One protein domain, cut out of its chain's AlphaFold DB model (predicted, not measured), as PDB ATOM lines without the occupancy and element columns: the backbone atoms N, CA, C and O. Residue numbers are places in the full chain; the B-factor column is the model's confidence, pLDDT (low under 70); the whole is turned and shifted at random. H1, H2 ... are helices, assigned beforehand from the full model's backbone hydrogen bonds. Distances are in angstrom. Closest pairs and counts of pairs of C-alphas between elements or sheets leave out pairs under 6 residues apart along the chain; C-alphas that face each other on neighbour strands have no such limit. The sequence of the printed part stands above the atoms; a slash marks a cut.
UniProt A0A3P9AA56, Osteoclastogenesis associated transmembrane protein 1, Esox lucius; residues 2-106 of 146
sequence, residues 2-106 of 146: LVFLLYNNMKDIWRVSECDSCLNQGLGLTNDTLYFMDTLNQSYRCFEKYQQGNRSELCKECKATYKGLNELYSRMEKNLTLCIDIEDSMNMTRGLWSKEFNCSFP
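Overview. This is residues 2 to 106 of the 146 residues of the protein "Osteoclastogenesis associated transmembrane protein 1" of Esox lucius (UniProt A0A3P9AA56). Helices H3, H5 and H6 form a loose up-and-down bundle, with H4 at one end and H1 beyond the other, where residues 2 to 13 stick out. The 105 printed residues have six named helices, H1 to H6, and no named strand. The class is all helix; the whole is loose, radius of gyration of the C-alphas 16.8 A, spans 55 by 28 by 25 A.

Arrangement. Start at H1, residues 2 to 16, close but not clearly touching H2, residues 19 to 22; closest C-alphas Trp 14 and Asp 20, 7.9 A. H3, residues 31 to 51, touches H5, residues 63 to 78, at a shallow tilt of 26 degrees, opposite ways; closest C-alphas Ser 43 and Thr 65, 5.7 A. With residues 46 to 51 alone, H3 touches H4, residues 55 to 61, a helical hairpin; closest C-alphas Tyr 50 and Leu 58, 5.3 A. H6, residues 84 to 100, is close but not clearly touching H3; closest C-alphas Thr 33 and Ile 86, 7.6 A. Every O i to N i+4 pair is within hydrogen-bond range in H1, H3, H5 and H6; H4 has 1 of 3, and 3 of 4 O i to N i+3; H2 is too short.

Along the chain. Find C-alpha 2 at (-11.036, 65.986, 96.802), where H1 begins its 21.1 A. H3 runs 29.8 A; H6 runs 22.5 A to C-alpha 100 at (-2.713, 36.372, 128.233).

Size, cuts and confidence. The C-alphas farthest apart, Leu 2 and Glu 57, are 55.4 A apart. The printed part has no cut and no long link; residue 53 is under pLDDT 70.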
ATOM      1  N   LEU A   2     -10.980  66.794  95.572       94.00
ATOM      2  CA  LEU A   2     -11.036  65.986  96.802       94.00
ATOM      3  C   LEU A   2     -11.464  64.526  96.553       94.00
ATOM      4  O   LEU A   2     -10.885  63.609  97.117       94.00
ATOM      5  N   VAL A   3     -12.412  64.302  95.638       95.44
ATOM      6  CA  VAL A   3     -12.874  62.954  95.251       95.44
ATOM      7  C   VAL A   3     -11.738  62.105  94.671       95.44
ATOM      8  O   VAL A   3     -11.596  60.941  95.021       95.44
ATOM      9  N   PHE A   4     -10.890  62.702  93.828       95.19
ATOM     10  CA  PHE A   4      -9.734  62.014  93.249       95.19
ATOM     11  C   PHE A   4      -8.705  61.619  94.317       95.19
ATOM     12  O   PHE A   4      -8.193  60.506  94.295       95.19
ATOM     13  N   LEU A   5      -8.448  62.505  95.287       96.19
ATOM     14  CA  LEU A   5      -7.575  62.207  96.422       96.19
ATOM     15  C   LEU A   5      -8.123  61.045  97.265       96.19
ATOM     16  O   LEU A   5      -7.382  60.119  97.576       96.19
ATOM     17  N   LEU A   6      -9.418  61.068  97.593       96.94
ATOM     18  CA  LEU A   6     -10.064  59.992  98.350       96.94
ATOM     19  C   LEU A   6      -9.994  58.651  97.616       96.94
ATOM     20  O   LEU A   6      -9.663  57.641  98.229       96.94
ATOM     21  N   TYR A   7     -10.257  58.651  96.308       96.56
ATOM     22  CA  TYR A   7     -10.159  57.451  95.484       96.56
ATOM     23  C   TYR A   7      -8.745  56.857  95.507       96.56
ATOM     24  O   TYR A   7      -8.591  55.658  95.731       96.56
ATOM     25  N   ASN A   8      -7.712  57.689  95.337       96.81
ATOM     26  CA  ASN A   8      -6.326  57.219  95.373       96.81
ATOM     27  C   ASN A   8      -5.942  56.685  96.754       96.81
ATOM     28  O   ASN A   8      -5.373  55.604  96.834       96.81
ATOM     29  N   ASN A   9      -6.328  57.375  97.832       96.88
ATOM     30  CA  ASN A   9      -6.074  56.899  99.192       96.88
ATOM     31  C   ASN A   9      -6.743  55.545  99.454       96.88
ATOM     32  O   ASN A   9      -6.128  54.652 100.028       96.88
ATOM     33  N   MET A  10      -7.991  55.364  99.011       96.69
ATOM     34  CA  MET A  10      -8.698  54.092  99.169       96.69
ATOM     35  C   MET A  10      -8.030  52.975  98.361       96.69
ATOM     36  O   MET A  10      -7.862  51.866  98.863       96.69
ATOM     37  N   LYS A  11      -7.595  53.279  97.134       96.12
ATOM     38  CA  LYS A  11      -6.848  52.345  96.287       96.12
ATOM     39  C   LYS A  11      -5.502  51.960  96.907       96.12
ATOM     40  O   LYS A  11      -5.110  50.799  96.827       96.12
ATOM     41  N   ASP A  12      -4.811  52.908  97.530       96.94
ATOM     42  CA  ASP A  12      -3.549  52.644  98.217       96.94
ATOM     43  C   ASP A  12      -3.747  51.779  99.461       96.94
ATOM     44  O   ASP A  12      -3.005  50.816  99.634       96.94
ATOM     45  N   ILE A  13      -4.775  52.049 100.273       96.12
ATOM     46  CA  ILE A  13      -5.123  51.202 101.425       96.12
ATOM     47  C   ILE A  13      -5.415  49.772 100.966       96.12
ATOM     48  O   ILE A  13      -4.872  48.832 101.541       96.12
ATOM     49  N   TRP A  14      -6.218  49.606  99.911       94.94
ATOM     50  CA  TRP A  14      -6.557  48.293  99.356       94.94
ATOM     51  C   TRP A  14      -5.317  47.508  98.919       94.94
ATOM     52  O   TRP A  14      -5.158  46.340  99.269       94.94
ATOM     53  N   ARG A  15      -4.413  48.176  98.192       94.75
ATOM     54  CA  ARG A  15      -3.173  47.580  97.692       94.75
ATOM     55  C   ARG A  15      -2.216  47.210  98.825       94.75
ATOM     56  O   ARG A  15      -1.705  46.104  98.836       94.75
ATOM     57  N   VAL A  16      -1.965  48.123  99.764       95.06
ATOM     58  CA  VAL A  16      -1.020  47.887 100.875       95.06
ATOM     59  C   VAL A  16      -1.537  46.816 101.840       95.06
ATOM     60  O   VAL A  16      -0.740  46.130 102.468       95.06
ATOM     61  N   SER A  17      -2.856  46.654 101.939       94.50
ATOM     62  CA  SER A  17      -3.491  45.622 102.769       94.50
ATOM     63  C   SER A  17      -3.555  44.242 102.098       94.50
ATOM     64  O   SER A  17      -4.069  43.303 102.711       94.50
ATOM     65  N   GLU A  18      -3.090  44.130 100.846       94.94
ATOM     66  CA  GLU A  18      -3.142  42.913 100.023       94.94
ATOM     67  C   GLU A  18      -4.553  42.289  99.986       94.94
ATOM     68  O   GLU A  18      -4.728  41.071 100.032       94.94
ATOM     69  N   CYS A  19      -5.599  43.128  99.919       92.62
ATOM     70  CA  CYS A  19      -6.995  42.670  99.967       92.62
ATOM     71  C   CYS A  19      -7.339  41.697  98.828       92.62
ATOM     72  O   CYS A  19      -8.146  40.785  99.016       92.62
ATOM     73  N   ASP A  20      -6.697  41.856  97.668       92.38
ATOM     74  CA  ASP A  20      -6.885  40.980  96.510       92.38
ATOM     75  C   ASP A  20      -6.437  39.532  96.795       92.38
ATOM     76  O   ASP A  20      -7.013  38.601  96.241       92.38
ATOM     77  N   SER A  21      -5.490  39.313  97.715       92.44
ATOM     78  CA  SER A  21      -5.026  37.972  98.113       92.44
ATOM     79  C   SER A  21      -6.084  37.165  98.871       92.44
ATOM     80  O   SER A  21      -6.046  35.933  98.882       92.44
ATOM     81  N   CYS A  22      -7.049  37.844  99.494       92.56
ATOM     82  CA  CYS A  22      -8.139  37.216 100.239       92.56
ATOM     83  C   CYS A  22      -9.444  37.110  99.444       92.56
ATOM     84  O   CYS A  22     -10.397  36.480  99.912       92.56
ATOM     85  N   LEU A  23      -9.491  37.668  98.230       92.00
ATOM     86  CA  LEU A  23     -10.687  37.714  97.400       92.00
ATOM     87  C   LEU A  23     -10.509  36.942  96.091       92.00
ATOM     88  O   LEU A  23      -9.475  36.965  95.434       92.00
ATOM     89  N   ASN A  24     -11.573  36.269  95.678       88.19
ATOM     90  CA  ASN A  24     -11.705  35.681  94.355       88.19
ATOM     91  C   ASN A  24     -12.209  36.731  93.350       88.19
ATOM     92  O   ASN A  24     -12.818  37.737  93.715       88.19
ATOM     93  N   GLN A  25     -12.087  36.427  92.054       79.75
ATOM     94  CA  GLN A  25     -12.584  37.267  90.947       79.75
ATOM     95  C   GLN A  25     -14.088  37.607  91.036       79.75
ATOM     96  O   GLN A  25     -14.535  38.585  90.444       79.75
ATOM     97  N   GLY A  26     -14.869  36.820  91.785       77.06
ATOM     98  CA  GLY A  26     -16.289  37.057  92.063       77.06
ATOM     99  C   GLY A  26     -16.585  37.813  93.366       77.06
ATOM    100  O   GLY A  26     -17.714  37.721  93.837       77.06
ATOM    101  N   LEU A  27     -15.598  38.487  93.977       74.88
ATOM    102  CA  LEU A  27     -15.699  39.205  95.268       74.88
ATOM    103  C   LEU A  27     -16.023  38.322  96.494       74.88
ATOM    104  O   LEU A  27     -16.256  38.837  97.583       74.88
ATOM    105  N   GLY A  28     -16.034  36.995  96.341       87.56
ATOM    106  CA  GLY A  28     -16.093  36.050  97.461       87.56
ATOM    107  C   GLY A  28     -14.712  35.797  98.068       87.56
ATOM    108  O   GLY A  28     -13.704  36.054  97.419       87.56
ATOM    109  N   LEU A  29     -14.654  35.249  99.282       91.88
ATOM    110  CA  LEU A  29     -13.390  34.863  99.920       91.88
ATOM    111  C   LEU A  29     -12.711  33.706  99.172       91.88
ATOM    112  O   LEU A  29     -13.394  32.817  98.652       91.88
ATOM    113  N   THR A  30     -11.378  33.700  99.137       92.94
ATOM    114  CA  THR A  30     -10.616  32.558  98.609       92.94
ATOM    115  C   THR A  30     -10.802  31.324  99.496       92.94
ATOM    116  O   THR A  30     -11.108  31.421 100.688       92.94
ATOM    117  N   ASN A  31     -10.596  30.135  98.922       93.38
ATOM    118  CA  ASN A  31     -10.664  28.886  99.686       93.38
ATOM    119  C   ASN A  31      -9.636  28.862 100.829       93.38
ATOM    120  O   ASN A  31      -9.940  28.351 101.904       93.38
ATOM    121  N   ASP A  32      -8.458  29.455 100.618       92.38
ATOM    122  CA  ASP A  32      -7.402  29.531 101.629       92.38
ATOM    123  C   ASP A  32      -7.806  30.438 102.795       92.38
ATOM    124  O   ASP A  32      -7.648  30.052 103.954       92.38
ATOM    125  N   THR A  33      -8.401  31.603 102.514       94.25
ATOM    126  CA  THR A  33      -8.920  32.492 103.560       94.25
ATOM    127  C   THR A  33     -10.056  31.832 104.337       94.25
ATOM    128  O   THR A  33     -10.068  31.889 105.565       94.25
ATOM    129  N   LEU A  34     -10.984  31.148 103.660       95.31
ATOM    130  CA  LEU A  34     -12.058  30.401 104.328       95.31
ATOM    131  C   LEU A  34     -11.506  29.296 105.235       95.31
ATOM    132  O   LEU A  34     -11.940  29.157 106.380       95.31
ATOM    133  N   TYR A  35     -10.525  28.539 104.746       95.75
ATOM    134  CA  TYR A  35      -9.883  27.477 105.511       95.75
ATOM    135  C   TYR A  35      -9.113  28.018 106.726       95.75
ATOM    136  O   TYR A  35      -9.172  27.440 107.817       95.75
ATOM    137  N   PHE A  36      -8.433  29.157 106.568       97.12
ATOM    138  CA  PHE A  36      -7.785  29.855 107.674       97.12
ATOM    139  C   PHE A  36      -8.798  30.298 108.732       97.12
ATOM    140  O   PHE A  36      -8.609  29.999 109.911       97.12
ATOM    141  N   MET A  37      -9.895  30.942 108.325       96.62
ATOM    142  CA  MET A  37     -10.932  31.419 109.246       96.62
ATOM    143  C   MET A  37     -11.616  30.272 109.999       96.62
ATOM    144  O   MET A  37     -11.894  30.404 111.192       96.62
ATOM    145  N   ASP A  38     -11.841  29.126 109.350       97.25
ATOM    146  CA  ASP A  38     -12.366  27.937 110.029       97.25
ATOM    147  C   ASP A  38     -11.370  27.389 111.066       97.25
ATOM    148  O   ASP A  38     -11.727  27.181 112.227       97.25
ATOM    149  N   THR A  39     -10.091  27.258 110.697       97.50
ATOM    150  CA  THR A  39      -9.025  26.804 111.614       97.50
ATOM    151  C   THR A  39      -8.844  27.763 112.802       97.50
ATOM    152  O   THR A  39      -8.620  27.342 113.945       97.50
ATOM    153  N   LEU A  40      -8.973  29.066 112.553       97.88
ATOM    154  CA  LEU A  40      -8.949  30.106 113.577       97.88
ATOM    155  C   LEU A  40     -10.141  29.968 114.533       97.88
ATOM    156  O   LEU A  40      -9.955  29.956 115.749       97.88
ATOM    157  N   ASN A  41     -11.353  29.788 114.004       97.69
ATOM    158  CA  ASN A  41     -12.559  29.588 114.811       97.69
ATOM    159  C   ASN A  41     -12.455  28.319 115.675       97.69
ATOM    160  O   ASN A  41     -12.780  28.338 116.861       97.69
ATOM    161  N   GLN A  42     -11.913  27.227 115.129       96.69
ATOM    162  CA  GLN A  42     -11.621  26.020 115.909       96.69
ATOM    163  C   GLN A  42     -10.639  26.294 117.062       96.69
ATOM    164  O   GLN A  42     -10.820  25.774 118.167       96.69
ATOM    165  N   SER A  43      -9.628  27.136 116.830       96.44
ATOM    166  CA  SER A  43      -8.675  27.553 117.867       96.44
ATOM    167  C   SER A  43      -9.366  28.361 118.966       96.44
ATOM    168  O   SER A  43      -9.201  28.042 120.145       96.44
ATOM    169  N   TYR A  44     -10.207  29.334 118.600       96.44
ATOM    170  CA  TYR A  44     -10.965  30.129 119.569       96.44
ATOM    171  C   TYR A  44     -11.965  29.303 120.369       96.44
ATOM    172  O   TYR A  44     -11.997  29.432 121.589       96.44
ATOM    173  N   ARG A  45     -12.685  28.368 119.742       95.88
ATOM    174  CA  ARG A  45     -13.556  27.429 120.467       95.88
ATOM    175  C   ARG A  45     -12.787  26.614 121.502       95.88
ATOM    176  O   ARG A  45     -13.299  26.356 122.589       95.88
ATOM    177  N   CYS A  46     -11.557  26.206 121.177       94.62
ATOM    178  CA  CYS A  46     -10.700  25.545 122.153       94.62
ATOM    179  C   CYS A  46     -10.346  26.493 123.303       94.62
ATOM    180  O   CYS A  46     -10.491  26.118 124.463       94.62
ATOM    181  N   PHE A  47      -9.931  27.726 123.005       94.50
ATOM    182  CA  PHE A  47      -9.591  28.706 124.037       94.50
ATOM    183  C   PHE A  47     -10.780  28.997 124.955       94.50
ATOM    184  O   PHE A  47     -10.645  28.844 126.166       94.50
ATOM    185  N   GLU A  48     -11.954  29.299 124.398       93.19
ATOM    186  CA  GLU A  48     -13.187  29.587 125.140       93.19
ATOM    187  C   GLU A  48     -13.577  28.443 126.082       93.19
ATOM    188  O   GLU A  48     -13.903  28.684 127.248       93.19
ATOM    189  N   LYS A  49     -13.463  27.190 125.618       92.06
ATOM    190  CA  LYS A  49     -13.763  25.995 126.422       92.06
ATOM    191  C   LYS A  49     -12.948  25.937 127.720       92.06
ATOM    192  O   LYS A  49     -13.473  25.501 128.743       92.06
ATOM    193  N   TYR A  50     -11.686  26.364 127.689       89.12
ATOM    194  CA  TYR A  50     -10.793  26.337 128.857       89.12
ATOM    195  C   TYR A  50     -10.607  27.715 129.517       89.12
ATOM    196  O   TYR A  50      -9.999  27.801 130.584       89.12
ATOM    197  N   GLN A  51     -11.160  28.786 128.939       80.00
ATOM    198  CA  GLN A  51     -11.050  30.159 129.443       80.00
ATOM    199  C   GLN A  51     -11.840  30.377 130.741       80.00
ATOM    200  O   GLN A  51     -11.374  31.106 131.617       80.00
ATOM    201  N   GLN A  52     -13.002  29.729 130.889       72.94
ATOM    202  CA  GLN A  52     -13.806  29.758 132.123       72.94
ATOM    203  C   GLN A  52     -13.380  28.697 133.158       72.94
ATOM    204  O   GLN A  52     -13.972  28.615 134.232       72.94
ATOM    205  N   GLY A  53     -12.362  27.885 132.846       69.38
ATOM    206  CA  GLY A  53     -11.894  26.772 133.674       69.38
ATOM    207  C   GLY A  53     -10.409  26.861 134.043       69.38
ATOM    208  O   GLY A  53      -9.860  27.929 134.315       69.38
ATOM    209  N   ASN A  54      -9.746  25.704 134.085       74.94
ATOM    210  CA  ASN A  54      -8.365  25.566 134.541       74.94
ATOM    211  C   ASN A  54      -7.377  26.021 133.445       74.94
ATOM    212  O   ASN A  54      -7.042  25.262 132.533       74.94
ATOM    213  N   ARG A  55      -6.874  27.262 133.532       74.06
ATOM    214  CA  ARG A  55      -5.935  27.853 132.547       74.06
ATOM    215  C   ARG A  55      -4.684  27.005 132.275       74.06
ATOM    216  O   ARG A  55      -4.105  27.090 131.198       74.06
ATOM    217  N   SER A  56      -4.270  26.177 133.232       77.69
ATOM    218  CA  SER A  56      -3.125  25.266 133.106       77.69
ATOM    219  C   SER A  56      -3.344  24.136 132.088       77.69
ATOM    220  O   SER A  56      -2.377  23.638 131.508       77.69
ATOM    221  N   GLU A  57      -4.595  23.742 131.846       88.31
ATOM    222  CA  GLU A  57      -4.962  22.721 130.860       88.31
ATOM    223  C   GLU A  57      -5.109  23.310 129.455       88.31
ATOM    224  O   GLU A  57      -4.749  22.642 128.487       88.31
ATOM    225  N   LEU A  58      -5.505  24.585 129.331       92.75
ATOM    226  CA  LEU A  58      -5.651  25.287 128.046       92.75
ATOM    227  C   LEU A  58      -4.402  25.135 127.170       92.75
ATOM    228  O   LEU A  58      -4.488  24.719 126.015       92.75
ATOM    229  N   CYS A  59      -3.223  25.415 127.734       91.38
ATOM    230  CA  CYS A  59      -1.966  25.348 126.993       91.38
ATOM    231  C   CYS A  59      -1.586  23.929 126.556       91.38
ATOM    232  O   CYS A  59      -0.766  23.785 125.653       91.38
ATOM    233  N   LYS A  60      -2.106  22.890 127.219       91.62
ATOM    234  CA  LYS A  60      -1.844  21.488 126.868       91.62
ATOM    235  C   LYS A  60      -2.827  21.023 125.801       91.62
ATOM    236  O   LYS A  60      -2.393  20.548 124.754       91.62
ATOM    237  N   GLU A  61      -4.113  21.247 126.042       93.81
ATOM    238  CA  GLU A  61      -5.209  20.769 125.199       93.81
ATOM    239  C   GLU A  61      -5.287  21.534 123.872       93.81
ATOM    240  O   GLU A  61      -5.381  20.929 122.806       93.81
ATOM    241  N   CYS A  62      -5.139  22.863 123.893       94.81
ATOM    242  CA  CYS A  62      -5.224  23.687 122.682       94.81
ATOM    243  C   CYS A  62      -3.897  23.817 121.923       94.81
ATOM    244  O   CYS A  62      -3.846  24.459 120.870       94.81
ATOM    245  N   LYS A  63      -2.816  23.193 122.413       93.94
ATOM    246  CA  LYS A  63      -1.484  23.266 121.788       93.94
ATOM    247  C   LYS A  63      -1.484  22.759 120.356       93.94
ATOM    248  O   LYS A  63      -0.847  23.365 119.500       93.94
ATOM    249  N   ALA A  64      -2.146  21.629 120.115       94.75
ATOM    250  CA  ALA A  64      -2.179  21.002 118.801       94.75
ATOM    251  C   ALA A  64      -2.923  21.888 117.793       94.75
ATOM    252  O   ALA A  64      -2.394  22.152 116.714       94.75
ATOM    253  N   THR A  65      -4.086  22.416 118.182       95.81
ATOM    254  CA  THR A  65      -4.904  23.307 117.350       95.81
ATOM    255  C   THR A  65      -4.167  24.609 117.034       95.81
ATOM    256  O   THR A  65      -4.017  24.962 115.868       95.81
ATOM    257  N   TYR A  66      -3.601  25.267 118.053       96.00
ATOM    258  CA  TYR A  66      -2.811  26.487 117.864       96.00
ATOM    259  C   TYR A  66      -1.572  26.248 116.986       96.00
ATOM    260  O   TYR A  66      -1.254  27.056 116.111       96.00
ATOM    261  N   LYS A  67      -0.878  25.116 117.172       95.81
ATOM    262  CA  LYS A  67       0.254  24.731 116.321       95.81
ATOM    263  C   LYS A  67      -0.183  24.558 114.864       95.81
ATOM    264  O   LYS A  67       0.502  25.070 113.984       95.81
ATOM    265  N   GLY A  68      -1.312  23.891 114.620       97.00
ATOM    266  CA  GLY A  68      -1.875  23.714 113.279       97.00
ATOM    267  C   GLY A  68      -2.224  25.041 112.601       97.00
ATOM    268  O   GLY A  68      -1.867  25.241 111.440       97.00
ATOM    269  N   LEU A  69      -2.829  25.979 113.338       97.94
ATOM    270  CA  LEU A  69      -3.092  27.338 112.855       97.94
ATOM    271  C   LEU A  69      -1.793  28.069 112.482       97.94
ATOM    272  O   LEU A  69      -1.694  28.650 111.404       97.94
ATOM    273  N   ASN A  70      -0.769  28.006 113.339       96.88
ATOM    274  CA  ASN A  70       0.507  28.669 113.072       96.88
ATOM    275  C   ASN A  70       1.261  28.033 111.888       96.88
ATOM    276  O   ASN A  70       1.886  28.744 111.107       96.88
ATOM    277  N   GLU A  71       1.190  26.710 111.722       97.06
ATOM    278  CA  GLU A  71       1.738  26.021 110.546       97.06
ATOM    279  C   GLU A  71       0.997  26.406 109.260       97.06
ATOM    280  O   GLU A  71       1.639  26.606 108.228       97.06
ATOM    281  N   LEU A  72      -0.334  26.541 109.311       97.12
ATOM    282  CA  LEU A  72      -1.126  27.038 108.188       97.12
ATOM    283  C   LEU A  72      -0.711  28.463 107.813       97.12
ATOM    284  O   LEU A  72      -0.376  28.692 106.652       97.12
ATOM    285  N   TYR A  73      -0.644  29.370 108.790       97.56
ATOM    286  CA  TYR A  73      -0.174  30.740 108.584       97.56
ATOM    287  C   TYR A  73       1.209  30.767 107.919       97.56
ATOM    288  O   TYR A  73       1.384  31.410 106.890       97.56
ATOM    289  N   SER A  74       2.179  30.000 108.430       96.69
ATOM    290  CA  SER A  74       3.530  29.944 107.849       96.69
ATOM    291  C   SER A  74       3.578  29.372 106.429       96.69
ATOM    292  O   SER A  74       4.518  29.659 105.689       96.69
ATOM    293  N   ARG A  75       2.609  28.540 106.022       96.06
ATOM    294  CA  ARG A  75       2.488  28.107 104.619       96.06
ATOM    295  C   ARG A  75       1.924  29.220 103.741       96.06
ATOM    296  O   ARG A  75       2.456  29.442 102.661       96.06
ATOM    297  N   MET A  76       0.894  29.921 104.210       95.19
ATOM    298  CA  MET A  76       0.282  31.039 103.483       95.19
ATOM    299  C   MET A  76       1.255  32.210 103.312       95.19
ATOM    300  O   MET A  76       1.349  32.778 102.229       95.19
ATOM    301  N   GLU A  77       2.055  32.495 104.341       94.31
ATOM    302  CA  GLU A  77       3.145  33.475 104.299       94.31
ATOM    303  C   GLU A  77       4.151  33.154 103.186       94.31
ATOM    304  O   GLU A  77       4.502  34.018 102.387       94.31
ATOM    305  N   LYS A  78       4.563  31.885 103.067       94.00
ATOM    306  CA  LYS A  78       5.467  31.435 101.993       94.00
ATOM    307  C   LYS A  78       4.838  31.518 100.605       94.00
ATOM    308  O   LYS A  78       5.560  31.733  99.636       94.00
ATOM    309  N   ASN A  79       3.527  31.323 100.515       91.38
ATOM    310  CA  ASN A  79       2.787  31.377  99.259       91.38
ATOM    311  C   ASN A  79       2.353  32.804  98.882       91.38
ATOM    312  O   ASN A  79       1.763  32.972  97.820       91.38
ATOM    313  N   LEU A  80       2.656  33.812  99.714       87.50
ATOM    314  CA  LEU A  80       2.262  35.213  99.521       87.50
ATOM    315  C   LEU A  80       0.740  35.399  99.382       87.50
ATOM    316  O   LEU A  80       0.276  36.249  98.633       87.50
ATOM    317  N   THR A  81      -0.041  34.602 100.113       87.62
ATOM    318  CA  THR A  81      -1.517  34.641 100.098       87.62
ATOM    319  C   THR A  81      -2.090  35.273 101.371       87.62
ATOM    320  O   THR A  81      -3.169  34.891 101.828       87.62
ATOM    321  N   LEU A  82      -1.335  36.163 102.017       94.06
ATOM    322  CA  LEU A  82      -1.775  36.866 103.220       94.06
ATOM    323  C   LEU A  82      -2.475  38.171 102.841       94.06
ATOM    324  O   LEU A  82      -2.100  38.831 101.878       94.06
ATOM    325  N   CYS A  83      -3.472  38.538 103.636       95.38
ATOM    326  CA  CYS A  83      -4.043  39.877 103.669       95.38
ATOM    327  C   CYS A  83      -4.078  40.364 105.116       95.38
ATOM    328  O   CYS A  83      -3.952  39.562 106.051       95.38
ATOM    329  N   ILE A  84      -4.310  41.663 105.299       95.62
ATOM    330  CA  ILE A  84      -4.290  42.300 106.620       95.62
ATOM    331  C   ILE A  84      -5.194  41.609 107.655       95.62
ATOM    332  O   ILE A  84      -4.798  41.468 108.807       95.62
ATOM    333  N   ASP A  85      -6.361  41.095 107.257       94.94
ATOM    334  CA  ASP A  85      -7.292  40.419 108.173       94.94
ATOM    335  C   ASP A  85      -6.703  39.115 108.743       94.94
ATOM    336  O   ASP A  85      -6.906  38.765 109.910       94.94
ATOM    337  N   ILE A  86      -5.945  38.377 107.926       96.81
ATOM    338  CA  ILE A  86      -5.252  37.150 108.344       96.81
ATOM    339  C   ILE A  86      -4.078  37.502 109.261       96.81
ATOM    340  O   ILE A  86      -3.865  36.841 110.282       96.81
ATOM    341  N   GLU A  87      -3.322  38.545 108.922       96.88
ATOM    342  CA  GLU A  87      -2.196  39.005 109.737       96.88
ATOM    343  C   GLU A  87      -2.651  39.498 111.110       96.88
ATOM    344  O   GLU A  87      -2.097  39.077 112.130       96.88
ATOM    345  N   ASP A  88      -3.687  40.336 111.153       97.50
ATOM    346  CA  ASP A  88      -4.225  40.901 112.387       97.50
ATOM    347  C   ASP A  88      -4.813  39.816 113.294       97.50
ATOM    348  O   ASP A  88      -4.447  39.702 114.468       97.50
ATOM    349  N   SER A  89      -5.641  38.929 112.734       97.50
ATOM    350  CA  SER A  89      -6.219  37.821 113.498       97.50
ATOM    351  C   SER A  89      -5.152  36.870 114.046       97.50
ATOM    352  O   SER A  89      -5.234  36.460 115.212       97.50
ATOM    353  N   MET A  90      -4.105  36.557 113.274       97.56
ATOM    354  CA  MET A  90      -2.989  35.746 113.767       97.56
ATOM    355  C   MET A  90      -2.173  36.490 114.832       97.56
ATOM    356  O   MET A  90      -1.763  35.882 115.826       97.56
ATOM    357  N   ASN A  91      -1.939  37.792 114.664       97.69
ATOM    358  CA  ASN A  91      -1.211  38.607 115.632       97.69
ATOM    359  C   ASN A  91      -1.957  38.679 116.974       97.69
ATOM    360  O   ASN A  91      -1.367  38.419 118.028       97.69
ATOM    361  N   MET A  92      -3.270  38.916 116.937       97.62
ATOM    362  CA  MET A  92      -4.128  38.866 118.120       97.62
ATOM    363  C   MET A  92      -4.089  37.480 118.774       97.62
ATOM    364  O   MET A  92      -3.842  37.372 119.976       97.62
ATOM    365  N   THR A  93      -4.207  36.407 117.985       97.12
ATOM    366  CA  THR A  93      -4.136  35.022 118.484       97.12
ATOM    367  C   THR A  93      -2.796  34.719 119.164       97.12
ATOM    368  O   THR A  93      -2.758  34.110 120.236       97.12
ATOM    369  N   ARG A  94      -1.676  35.172 118.587       96.88
ATOM    370  CA  ARG A  94      -0.336  35.060 119.195       96.88
ATOM    371  C   ARG A  94      -0.246  35.852 120.495       96.88
ATOM    372  O   ARG A  94       0.377  35.379 121.448       96.88
ATOM    373  N   GLY A  95      -0.860  37.033 120.546       96.00
ATOM    374  CA  GLY A  95      -0.983  37.849 121.751       96.00
ATOM    375  C   GLY A  95      -1.709  37.108 122.872       96.00
ATOM    376  O   GLY A  95      -1.165  36.996 123.970       96.00
ATOM    377  N   LEU A  96      -2.869  36.521 122.571       94.94
ATOM    378  CA  LEU A  96      -3.637  35.701 123.513       94.94
ATOM    379  C   LEU A  96      -2.808  34.510 124.015       94.94
ATOM    380  O   LEU A  96      -2.615  34.337 125.217       94.94
ATOM    381  N   TRP A  97      -2.229  33.735 123.094       94.56
ATOM    382  CA  TRP A  97      -1.446  32.543 123.427       94.56
ATOM    383  C   TRP A  97      -0.221  32.850 124.297       94.56
ATOM    384  O   TRP A  97       0.061  32.144 125.268       94.56
ATOM    385  N   SER A  98       0.535  33.890 123.941       93.12
ATOM    386  CA  SER A  98       1.811  34.194 124.593       93.12
ATOM    387  C   SER A  98       1.673  35.066 125.834       93.12
ATOM    388  O   SER A  98       2.332  34.764 126.824       93.12
ATOM    389  N   LYS A  99       0.849  36.121 125.796       92.31
ATOM    390  CA  LYS A  99       0.780  37.137 126.858       92.31
ATOM    391  C   LYS A  99      -0.373  36.905 127.826       92.31
ATOM    392  O   LYS A  99      -0.168  37.015 129.028       92.31
ATOM    393  N   GLU A 100      -1.572  36.593 127.333       91.62
ATOM    394  CA  GLU A 100      -2.713  36.372 128.233       91.62
ATOM    395  C   GLU A 100      -2.680  34.985 128.874       91.62
ATOM    396  O   GLU A 100      -2.862  34.853 130.088       91.62
ATOM    397  N   PHE A 101      -2.441  33.946 128.073       91.69
ATOM    398  CA  PHE A 101      -2.452  32.565 128.554       91.69
ATOM    399  C   PHE A 101      -1.084  32.083 129.045       91.69
ATOM    400  O   PHE A 101      -1.016  31.058 129.720       91.69
ATOM    401  N   ASN A 102       0.000  32.812 128.747       90.81
ATOM    402  CA  ASN A 102       1.374  32.432 129.097       90.81
ATOM    403  C   ASN A 102       1.749  31.007 128.644       90.81
ATOM    404  O   ASN A 102       2.510  30.304 129.306       90.81
ATOM    405  N   CYS A 103       1.246  30.578 127.484       90.50
ATOM    406  CA  CYS A 103       1.506  29.248 126.932       90.50
ATOM    407  C   CYS A 103       2.826  29.156 126.141       90.50
ATOM    408  O   CYS A 103       3.112  28.137 125.502       90.50
ATOM    409  N   SER A 104       3.633  30.221 126.140       85.31
ATOM    410  CA  SER A 104       4.941  30.239 125.488       85.31
ATOM    411  C   SER A 104       5.991  29.606 126.400       85.31
ATOM    412  O   SER A 104       6.514  30.247 127.310       85.31
ATOM    413  N   PHE A 105       6.298  28.331 126.161       78.19
ATOM    414  CA  PHE A 105       7.342  27.620 126.894       78.19
ATOM    415  C   PHE A 105       8.644  27.629 126.086       78.19
ATOM    416  O   PHE A 105       8.692  26.998 125.023       78.19
ATOM    417  N   PRO A 106       9.706  28.305 126.557       72.44
ATOM    418  CA  PRO A 106      11.006  28.208 125.918       72.44
ATOM    419  C   PRO A 106      11.502  26.764 126.001       72.44
ATOM    420  O   PRO A 106      11.399  26.102 127.037       72.44
TER     421      PRO A 106